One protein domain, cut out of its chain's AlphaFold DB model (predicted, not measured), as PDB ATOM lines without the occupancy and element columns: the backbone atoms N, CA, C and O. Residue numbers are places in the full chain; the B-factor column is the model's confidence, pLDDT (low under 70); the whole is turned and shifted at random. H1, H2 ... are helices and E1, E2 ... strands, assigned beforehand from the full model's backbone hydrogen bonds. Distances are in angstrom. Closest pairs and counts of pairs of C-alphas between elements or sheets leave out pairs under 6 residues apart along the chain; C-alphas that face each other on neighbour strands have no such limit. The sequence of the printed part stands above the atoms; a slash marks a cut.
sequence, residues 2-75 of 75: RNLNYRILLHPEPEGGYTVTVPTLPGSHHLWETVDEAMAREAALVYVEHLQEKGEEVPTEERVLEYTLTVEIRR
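Overview. This is residues 2 to 75 of the 75 residues of a protein of Euryarchaeota archaeon ADurb.Bin009 (UniProt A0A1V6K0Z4). With little regular structure, this is a small strand hairpin, E1 and E2, and one helix, H1, that comes near E2 at Ala 40, while residues 65 to 75 stick out as a free tail. The printed part has 74 residues, with E1, E2 and H1 in that order, under half of them in named elements; the class is mixed and the two-stranded sheet antiparallel. It is loose, with a radius of gyration of the C-alphas of 15.0 A, spanning 51 by 32 by 19 A.

Arrangement. E1, residues 9 to 12, and E2, residues 18 to 21, form a hairpin over a tight link, antiparallel at 156 degrees; N 9 and O 21 are 2.8 A apart, within hydrogen-bond range. The closest C-alphas of E2 and H1, residues 37 to 54, are those of Val 20 and Ala 40, 6.8 A apart. E1 and H1 are apart. In H1 every O i to N i+4 pair is within hydrogen-bond range.

Along the chain. E1 begins at C-alpha 9 (4.767, 27.440, -12.321) and is 10.0 A long; E2 is 9.7 A. H1, 26.2 A long, ends at C-alpha 54 (5.422, 1.971, -20.359).

Size, cuts and confidence. The C-alphas of Glu 53 and Arg 75 are the farthest apart, 50.9 A. The printed part has no cut. The link from E2 to H1 is long, and in it residues 26 to 35 have pLDDT under 70.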
ATOM      1  N   ARG A   2      16.795  14.897 -28.816       81.12
ATOM      2  CA  ARG A   2      15.545  15.672 -28.876       81.12
ATOM      3  C   ARG A   2      15.378  16.370 -27.531       81.12
ATOM      4  O   ARG A   2      15.375  15.690 -26.514       81.12
ATOM      5  N   ASN A   3      15.274  17.695 -27.536       84.88
ATOM      6  CA  ASN A   3      14.973  18.468 -26.333       84.88
ATOM      7  C   ASN A   3      13.458  18.676 -26.251       84.88
ATOM      8  O   ASN A   3      12.840  19.049 -27.249       84.88
ATOM      9  N   LEU A   4      12.881  18.423 -25.077       88.81
ATOM     10  CA  LEU A   4      11.500  18.769 -24.746       88.81
ATOM     11  C   LEU A   4      11.525  19.989 -23.830       88.81
ATOM     12  O   LEU A   4      12.345  20.058 -22.915       88.81
ATOM     13  N   ASN A   5      10.644  20.947 -24.100       88.69
ATOM     14  CA  ASN A   5      10.493  22.146 -23.287       88.69
ATOM     15  C   ASN A   5       9.192  22.032 -22.502       88.69
ATOM     16  O   ASN A   5       8.160  21.693 -23.081       88.69
ATOM     17  N   TYR A   6       9.266  22.329 -21.210       88.50
ATOM     18  CA  TYR A   6       8.122  22.345 -20.313       88.50
ATOM     19  C   TYR A   6       8.091  23.667 -19.561       88.50
ATOM     20  O   TYR A   6       9.123  24.122 -19.060       88.50
ATOM     21  N   ARG A   7       6.908  24.267 -19.454       88.12
ATOM     22  CA  ARG A   7       6.683  25.415 -18.582       88.12
ATOM     23  C   ARG A   7       6.512  24.957 -17.145       88.12
ATOM     24  O   ARG A   7       5.848  23.956 -16.868       88.12
ATOM     25  N   ILE A   8       7.091  25.738 -16.241       85.50
ATOM     26  CA  ILE A   8       6.964  25.557 -14.801       85.50
ATOM     27  C   ILE A   8       6.216  26.736 -14.189       85.50
ATOM     28  O   ILE A   8       6.374  27.878 -14.618       85.50
ATOM     29  N   LEU A   9       5.415  26.451 -13.170       84.62
ATOM     30  CA  LEU A   9       4.767  27.440 -12.321       84.62
ATOM     31  C   LEU A   9       5.418  27.392 -10.943       84.62
ATOM     32  O   LEU A   9       5.552  26.311 -10.376       84.62
ATOM     33  N   LEU A  10       5.807  28.554 -10.422       83.56
ATOM     34  CA  LEU A  10       6.402  28.707  -9.097       83.56
ATOM     35  C   LEU A  10       5.393  29.390  -8.176       83.56
ATOM     36  O   LEU A  10       5.014  30.537  -8.415       83.56
ATOM     37  N   HIS A  11       4.977  28.696  -7.123       83.44
ATOM     38  CA  HIS A  11       4.038  29.212  -6.129       83.44
ATOM     39  C   HIS A  11       4.779  29.462  -4.819       83.44
ATOM     40  O   HIS A  11       5.347  28.515  -4.293       83.44
ATOM     41  N   PRO A  12       4.829  30.698  -4.301       83.06
ATOM     42  CA  PRO A  12       5.513  30.968  -3.043       83.06
ATOM     43  C   PRO A  12       4.787  30.296  -1.873       83.06
ATOM     44  O   PRO A  12       3.565  30.409  -1.769       83.06
ATOM     45  N   GLU A  13       5.542  29.656  -0.981       83.19
ATOM     46  CA  GLU A  13       4.994  28.966   0.194       83.19
ATOM     47  C   GLU A  13       5.045  29.840   1.466       83.19
ATOM     48  O   GLU A  13       5.971  30.652   1.610       83.19
ATOM     49  N   PRO A  14       4.082  29.698   2.405       83.38
ATOM     50  CA  PRO A  14       4.033  30.476   3.650       83.38
ATOM     51  C   PRO A  14       5.287  30.349   4.522       83.38
ATOM     52  O   PRO A  14       5.702  31.318   5.161       83.38
ATOM     53  N   GLU A  15       5.899  29.167   4.542       83.12
ATOM     54  CA  GLU A  15       7.111  28.842   5.297       83.12
ATOM     55  C   GLU A  15       8.387  29.375   4.620       83.12
ATOM     56  O   GLU A  15       9.477  29.317   5.196       83.12
ATOM     57  N   GLY A  16       8.248  29.946   3.420       78.06
ATOM     58  CA  GLY A  16       9.334  30.373   2.553       78.06
ATOM     59  C   GLY A  16       9.686  29.314   1.508       78.06
ATOM     60  O   GLY A  16       9.568  28.115   1.727       78.06
ATOM     61  N   GLY A  17      10.152  29.783   0.352       77.56
ATOM     62  CA  GLY A  17      10.436  28.934  -0.802       77.56
ATOM     63  C   GLY A  17       9.305  28.938  -1.826       77.56
ATOM     64  O   GLY A  17       8.473  29.846  -1.827       77.56
ATOM     65  N   TYR A  18       9.327  27.962  -2.734       78.50
ATOM     66  CA  TYR A  18       8.360  27.835  -3.816       78.50
ATOM     67  C   TYR A  18       8.008  26.370  -4.045       78.50
ATOM     68  O   TYR A  18       8.900  25.525  -4.068       78.50
ATOM     69  N   THR A  19       6.738  26.103  -4.314       78.44
ATOM     70  CA  THR A  19       6.291  24.869  -4.953       78.44
ATOM     71  C   THR A  19       6.395  25.020  -6.460       78.44
ATOM     72  O   THR A  19       5.875  25.981  -7.039       78.44
ATOM     73  N   VAL A  20       7.038  24.049  -7.109       80.94
ATOM     74  CA  VAL A  20       7.143  23.993  -8.569       80.94
ATOM     75  C   VAL A  20       6.073  23.066  -9.134       80.94
ATOM     76  O   VAL A  20       5.806  21.988  -8.615       80.94
ATOM     77  N   THR A  21       5.431  23.457 -10.227       80.69
ATOM     78  CA  THR A  21       4.472  22.597 -10.932       80.69
ATOM     79  C   THR A  21       4.732  22.622 -12.426       80.69
ATOM     80  O   THR A  21       4.975  23.685 -12.986       80.69
ATOM     81  N   VAL A  22       4.629  21.462 -13.082       84.38
ATOM     82  CA  VAL A  22       4.650  21.325 -14.546       84.38
ATOM     83  C   VAL A  22       3.237  20.952 -15.010       84.38
ATOM     84  O   VAL A  22       2.879  19.775 -14.962       84.38
ATOM     85  N   PRO A  23       2.396  21.910 -15.444       84.25
ATOM     86  CA  PRO A  23       0.981  21.643 -15.729       84.25
ATOM     87  C   PRO A  23       0.750  20.571 -16.801       84.25
ATOM     88  O   PRO A  23      -0.221  19.824 -16.739       84.25
ATOM     89  N   THR A  24       1.661  20.485 -17.773       86.44
ATOM     90  CA  THR A  24       1.585  19.551 -18.906       86.44
ATOM     91  C   THR A  24       1.917  18.100 -18.515       86.44
ATOM     92  O   THR A  24       1.656  17.191 -19.298       86.44
ATOM     93  N   LEU A  25       2.440  17.857 -17.306       84.62
ATOM     94  CA  LEU A  25       2.735  16.521 -16.768       84.62
ATOM     95  C   LEU A  25       1.785  16.192 -15.593       84.62
ATOM     96  O   LEU A  25       2.205  16.184 -14.428       84.62
ATOM     97  N   PRO A  26       0.479  15.967 -15.856       66.06
ATOM     98  CA  PRO A  26      -0.509  15.712 -14.814       66.06
ATOM     99  C   PRO A  26      -0.222  14.384 -14.093       66.06
ATOM    100  O   PRO A  26       0.057  13.361 -14.714       66.06
ATOM    101  N   GLY A  27      -0.279  14.402 -12.760       61.47
ATOM    102  CA  GLY A  27       0.109  13.272 -11.903       61.47
ATOM    103  C   GLY A  27       1.404  13.505 -11.119       61.47
ATOM    104  O   GLY A  27       1.619  12.855 -10.101       61.47
ATOM    105  N   SER A  28       2.197  14.514 -11.490       54.97
ATOM    106  CA  SER A  28       3.330  15.012 -10.692       54.97
ATOM    107  C   SER A  28       2.880  15.907  -9.527       54.97
ATOM    108  O   SER A  28       3.494  16.934  -9.252       54.97
ATOM    109  N   HIS A  29       1.813  15.529  -8.811       48.62
ATOM    110  CA  HIS A  29       1.311  16.248  -7.624       48.62
ATOM    111  C   HIS A  29       2.330  16.343  -6.477       48.62
ATOM    112  O   HIS A  29       2.068  16.991  -5.469       48.62
ATOM    113  N   HIS A  30       3.488  15.710  -6.636       49.50
ATOM    114  CA  HIS A  30       4.541  15.642  -5.640       49.50
ATOM    115  C   HIS A  30       5.855  16.260  -6.110       49.50
ATOM    116  O   HIS A  30       6.871  15.963  -5.503       49.50
ATOM    117  N   LEU A  31       5.881  17.119  -7.141       47.41
ATOM    118  CA  LEU A  31       7.125  17.789  -7.560       47.41
ATOM    119  C   LEU A  31       7.530  18.985  -6.665       47.41
ATOM    120  O   LEU A  31       7.880  20.051  -7.149       47.41
ATOM    121  N   TRP A  32       7.518  18.709  -5.360       53.09
ATOM    122  CA  TRP A  32       8.375  19.212  -4.284       53.09
ATOM    123  C   TRP A  32       8.327  20.699  -3.880       53.09
ATOM    124  O   TRP A  32       8.303  21.626  -4.685       53.09
ATOM    125  N   GLU A  33       8.396  20.868  -2.557       49.72
ATOM    126  CA  GLU A  33       8.474  22.089  -1.743       49.72
ATOM    127  C   GLU A  33       9.844  22.797  -1.840       49.72
ATOM    128  O   GLU A  33      10.403  23.230  -0.828       49.72
ATOM    129  N   THR A  34      10.473  22.864  -3.015       54.16
ATOM    130  CA  THR A  34      11.816  23.457  -3.116       54.16
ATOM    131  C   THR A  34      12.005  24.353  -4.334       54.16
ATOM    132  O   THR A  34      11.516  24.116  -5.433       54.16
ATOM    133  N   VAL A  35      12.789  25.411  -4.115       57.75
ATOM    134  CA  VAL A  35      13.028  26.564  -5.004       57.75
ATOM    135  C   VAL A  35      13.877  26.225  -6.244       57.75
ATOM    136  O   VAL A  35      14.323  27.128  -6.947       57.75
ATOM    137  N   ASP A  36      14.171  24.952  -6.511       72.75
ATOM    138  CA  ASP A  36      15.265  24.583  -7.412       72.75
ATOM    139  C   ASP A  36      14.786  24.119  -8.800       72.75
ATOM    140  O   ASP A  36      14.178  23.058  -8.965       72.75
ATOM    141  N   GLU A  37      15.132  24.905  -9.826       74.69
ATOM    142  CA  GLU A  37      14.953  24.559 -11.241       74.69
ATOM    143  C   GLU A  37      15.609  23.209 -11.589       74.69
ATOM    144  O   GLU A  37      15.077  22.451 -12.405       74.69
ATOM    145  N   ALA A  38      16.747  22.879 -10.970       78.50
ATOM    146  CA  ALA A  38      17.449  21.625 -11.211       78.50
ATOM    147  C   ALA A  38      16.606  20.417 -10.776       78.50
ATOM    148  O   ALA A  38      16.473  19.464 -11.544       78.50
ATOM    149  N   MET A  39      15.957  20.488  -9.608       77.00
ATOM    150  CA  MET A  39      15.045  19.434  -9.146       77.00
ATOM    151  C   MET A  39      13.826  19.296 -10.057       77.00
ATOM    152  O   MET A  39      13.421  18.179 -10.380       77.00
ATOM    153  N   ALA A  40      13.255  20.414 -10.513       78.44
ATOM    154  CA  ALA A  40      12.136  20.381 -11.453       78.44
ATOM    155  C   ALA A  40      12.526  19.687 -12.769       78.44
ATOM    156  O   ALA A  40      11.760  18.887 -13.310       78.44
ATOM    157  N   ARG A  41      13.743  19.947 -13.263       84.81
ATOM    158  CA  ARG A  41      14.300  19.305 -14.459       84.81
ATOM    159  C   ARG A  41      14.511  17.805 -14.269       84.81
ATOM    160  O   ARG A  41      14.108  17.039 -15.140       84.81
ATOM    161  N   GLU A  42      15.135  17.390 -13.168       84.31
ATOM    162  CA  GLU A  42      15.366  15.970 -12.871       84.31
ATOM    163  C   GLU A  42      14.052  15.208 -12.757       84.31
ATOM    164  O   GLU A  42      13.878  14.149 -13.353       84.31
ATOM    165  N   ALA A  43      13.086  15.770 -12.044       82.06
ATOM    166  CA  ALA A  43      11.846  15.069 -11.798       82.06
ATOM    167  C   ALA A  43      10.933  15.048 -13.047       82.06
ATOM    168  O   ALA A  43      10.245  14.053 -13.286       82.06
ATOM    169  N   ALA A  44      11.010  16.064 -13.917       85.81
ATOM    170  CA  ALA A  44      10.428  16.001 -15.260       85.81
ATOM    171  C   ALA A  44      11.092  14.917 -16.132       85.81
ATOM    172  O   ALA A  44      10.392  14.216 -16.860       85.81
ATOM    173  N   LEU A  45      12.417  14.747 -16.044       88.94
ATOM    174  CA  LEU A  45      13.134  13.693 -16.765       88.94
ATOM    175  C   LEU A  45      12.677  12.300 -16.312       88.94
ATOM    176  O   LEU A  45      12.269  11.506 -17.155       88.94
ATOM    177  N   VAL A  46      12.653  12.045 -15.000       88.12
ATOM    178  CA  VAL A  46      12.198  10.766 -14.425       88.12
ATOM    179  C   VAL A  46      10.770  10.433 -14.861       88.12
ATOM    180  O   VAL A  46      10.469   9.295 -15.214       88.12
ATOM    181  N   TYR A  47       9.874  11.425 -14.879       86.50
ATOM    182  CA  TYR A  47       8.501  11.222 -15.339       86.50
ATOM    183  C   TYR A  47       8.437  10.858 -16.831       86.50
ATOM    184  O   TYR A  47       7.709   9.945 -17.218       86.50
ATOM    185  N   VAL A  48       9.216  11.539 -17.678       89.62
ATOM    186  CA  VAL A  48       9.294  11.228 -19.114       89.62
ATOM    187  C   VAL A  48       9.841   9.820 -19.345       89.62
ATOM    188  O   VAL A  48       9.273   9.082 -20.150       89.62
ATOM    189  N   GLU A  49      10.899   9.429 -18.635       91.00
ATOM    190  CA  GLU A  49      11.475   8.081 -18.709       91.00
ATOM    191  C   GLU A  49      10.442   7.020 -18.312       91.00
ATOM    192  O   GLU A  49      10.241   6.049 -19.039       91.00
ATOM    193  N   HIS A  50       9.692   7.256 -17.232       89.44
ATOM    194  CA  HIS A  50       8.623   6.364 -16.787       89.44
ATOM    195  C   HIS A  50       7.535   6.136 -17.852       89.44
ATOM    196  O   HIS A  50       7.087   5.005 -18.055       89.44
ATOM    197  N   LEU A  51       7.105   7.196 -18.545       90.44
ATOM    198  CA  LEU A  51       6.136   7.083 -19.641       90.44
ATOM    199  C   LEU A  51       6.712   6.296 -20.822       90.44
ATOM    200  O   LEU A  51       6.036   5.434 -21.385       90.44
ATOM    201  N   GLN A  52       7.975   6.553 -21.171       91.38
ATOM    202  CA  GLN A  52       8.662   5.844 -22.248       91.38
ATOM    203  C   GLN A  52       8.788   4.345 -21.960       91.38
ATOM    204  O   GLN A  52       8.523   3.537 -22.850       91.38
ATOM    205  N   GLU A  53       9.133   3.963 -20.728       94.50
ATOM    206  CA  GLU A  53       9.223   2.559 -20.301       94.50
ATOM    207  C   GLU A  53       7.889   1.817 -20.431       94.50
ATOM    208  O   GLU A  53       7.859   0.632 -20.768       94.50
ATOM    209  N   LYS A  54       6.776   2.516 -20.203       92.50
ATOM    210  CA  LYS A  54       5.422   1.971 -20.359       92.50
ATOM    211  C   LYS A  54       4.896   2.009 -21.795       92.50
ATOM    212  O   LYS A  54       3.833   1.451 -22.061       92.50
ATOM    213  N   GLY A  55       5.623   2.639 -22.719       93.75
ATOM    214  CA  GLY A  55       5.157   2.878 -24.086       93.75
ATOM    215  C   GLY A  55       3.990   3.868 -24.164       93.75
ATOM    216  O   GLY A  55       3.222   3.834 -25.124       93.75
ATOM    217  N   GLU A  56       3.836   4.719 -23.148       91.50
ATOM    218  CA  GLU A  56       2.821   5.768 -23.102       91.50
ATOM    219  C   GLU A  56       3.279   7.011 -23.884       91.50
ATOM    220  O   GLU A  56       4.469   7.234 -24.129       91.50
ATOM    221  N   GLU A  57       2.318   7.829 -24.316       90.00
ATOM    222  CA  GLU A  57       2.615   9.071 -25.028       90.00
ATOM    223  C   GLU A  57       3.262  10.089 -24.081       90.00
ATOM    224  O   GLU A  57       2.717  10.399 -23.025       90.00
ATOM    225  N   VAL A  58       4.412  10.641 -24.480       91.00
ATOM    226  CA  VAL A  58       5.074  11.725 -23.743       91.00
ATOM    227  C   VAL A  58       4.383  13.051 -24.076       91.00
ATOM    228  O   VAL A  58       4.439  13.469 -25.239       91.00
ATOM    229  N   PRO A  59       3.771  13.746 -23.097       89.00
ATOM    230  CA  PRO A  59       3.127  15.032 -23.335       89.00
ATOM    231  C   PRO A  59       4.121  16.066 -23.873       89.00
ATOM    232  O   PRO A  59       5.261  16.138 -23.422       89.00
ATOM    233  N   THR A  60       3.692  16.905 -24.817       90.25
ATOM    234  CA  THR A  60       4.515  18.001 -25.355       90.25
ATOM    235  C   THR A  60       3.766  19.327 -25.313       90.25
ATOM    236  O   THR A  60       2.536  19.366 -25.294       90.25
ATOM    237  N   GLU A  61       4.509  20.433 -25.335       87.94
ATOM    238  CA  GLU A  61       3.931  21.782 -25.310       87.94
ATOM    239  C   GLU A  61       3.711  22.399 -26.698       87.94
ATOM    240  O   GLU A  61       3.280  23.543 -26.801       87.94
ATOM    241  N   GLU A  62       3.948  21.649 -27.779       84.94
ATOM    242  CA  GLU A  62       3.921  22.159 -29.162       84.94
ATOM    243  C   GLU A  62       2.565  22.768 -29.577       84.94
ATOM    244  O   GLU A  62       2.492  23.537 -30.535       84.94
ATOM    245  N   ARG A  63       1.479  22.430 -28.872       84.00
ATOM    246  CA  ARG A  63       0.108  22.876 -29.178       84.00
ATOM    247  C   ARG A  63      -0.594  23.543 -27.998       84.00
ATOM    248  O   ARG A  63      -1.821  23.649 -28.011       84.00
ATOM    249  N   VAL A  64       0.152  23.970 -26.981       84.44
ATOM    250  CA  VAL A  64      -0.432  24.649 -25.822       84.44
ATOM    251  C   VAL A  64      -0.412  26.158 -26.040       84.44
ATOM    252  O   VAL A  64       0.608  26.732 -26.406       84.44
ATOM    253  N   LEU A  65      -1.556  26.799 -25.811       87.25
ATOM    254  CA  LEU A  65      -1.679  28.251 -25.820       87.25
ATOM    255  C   LEU A  65      -1.698  28.773 -24.385       87.25
ATOM    256  O   LEU A  65      -2.374  28.207 -23.526       87.25
ATOM    257  N   GLU A  66      -0.984  29.865 -24.143       86.12
ATOM    258  CA  GLU A  66      -0.915  30.523 -22.841       86.12
ATOM    259  C   GLU A  66      -1.509  31.925 -22.928       86.12
ATOM    260  O   GLU A  66      -1.108  32.726 -23.772       86.12
ATOM    261  N   TYR A  67      -2.471  32.216 -22.052       88.50
ATOM    262  CA  TYR A  67      -3.113  33.521 -21.970       88.50
ATOM    263  C   TYR A  67      -3.416  33.879 -20.518       88.50
ATOM    264  O   TYR A  67      -3.927  33.056 -19.760       88.50
ATOM    265  N   THR A  68      -3.183  35.141 -20.165       91.69
ATOM    266  CA  THR A  68      -3.682  35.731 -18.921       91.69
ATOM    267  C   THR A  68      -5.045  36.353 -19.185       91.69
ATOM    268  O   THR A  68      -5.174  37.226 -20.043       91.69
ATOM    269  N   LEU A  69      -6.063  35.931 -18.436       94.44
ATOM    270  CA  LEU A  69      -7.391  36.535 -18.465       94.44
ATOM    271  C   LEU A  69      -7.632  37.308 -17.166       94.44
ATOM    272  O   LEU A  69      -7.492  36.757 -16.077       94.44
ATOM    273  N   THR A  70      -8.038  38.571 -17.277       93.94
ATOM    274  CA  THR A  70      -8.489  39.371 -16.133       93.94
ATOM    275  C   THR A  70     -10.009  39.305 -16.039       93.94
ATOM    276  O   THR A  70     -10.704  39.580 -17.014       93.94
ATOM    277  N   VAL A  71     -10.525  38.954 -14.862       95.19
ATOM    278  CA  VAL A  71     -11.964  38.888 -14.582       95.19
ATOM    279  C   VAL A  71     -12.286  39.845 -13.438       95.19
ATOM    280  O   VAL A  71     -11.620  39.826 -12.405       95.19
ATOM    281  N   GLU A  72     -13.310  40.680 -13.609       95.12
ATOM    282  CA  GLU A  72     -13.821  41.541 -12.541       95.12
ATOM    283  C   GLU A  72     -14.794  40.765 -11.646       95.12
ATOM    284  O   GLU A  72     -15.799  40.230 -12.120       95.12
ATOM    285  N   ILE A  73     -14.533  40.739 -10.339       92.94
ATOM    286  CA  ILE A  73     -15.447  40.166  -9.345       92.94
ATOM    287  C   ILE A  73     -16.196  41.315  -8.668       92.94
ATOM    288  O   ILE A  73     -15.587  42.154  -8.001       92.94
ATOM    289  N   ARG A  74     -17.525  41.358  -8.822       87.31
ATOM    290  CA  ARG A  74     -18.379  42.277  -8.056       87.31
ATOM    291  C   ARG A  74     -18.613  41.678  -6.667       87.31
ATOM    292  O   ARG A  74     -19.052  40.535  -6.576       87.31
ATOM    293  N   ARG A  75     -18.252  42.428  -5.622       73.12
ATOM    294  CA  ARG A  75     -18.571  42.100  -4.224       73.12
ATOM    295  C   ARG A  75     -20.052  42.296  -3.931       73.12
ATOM    296  O   ARG A  75     -20.649  43.195  -4.564       73.12
TER     297      ARG A  75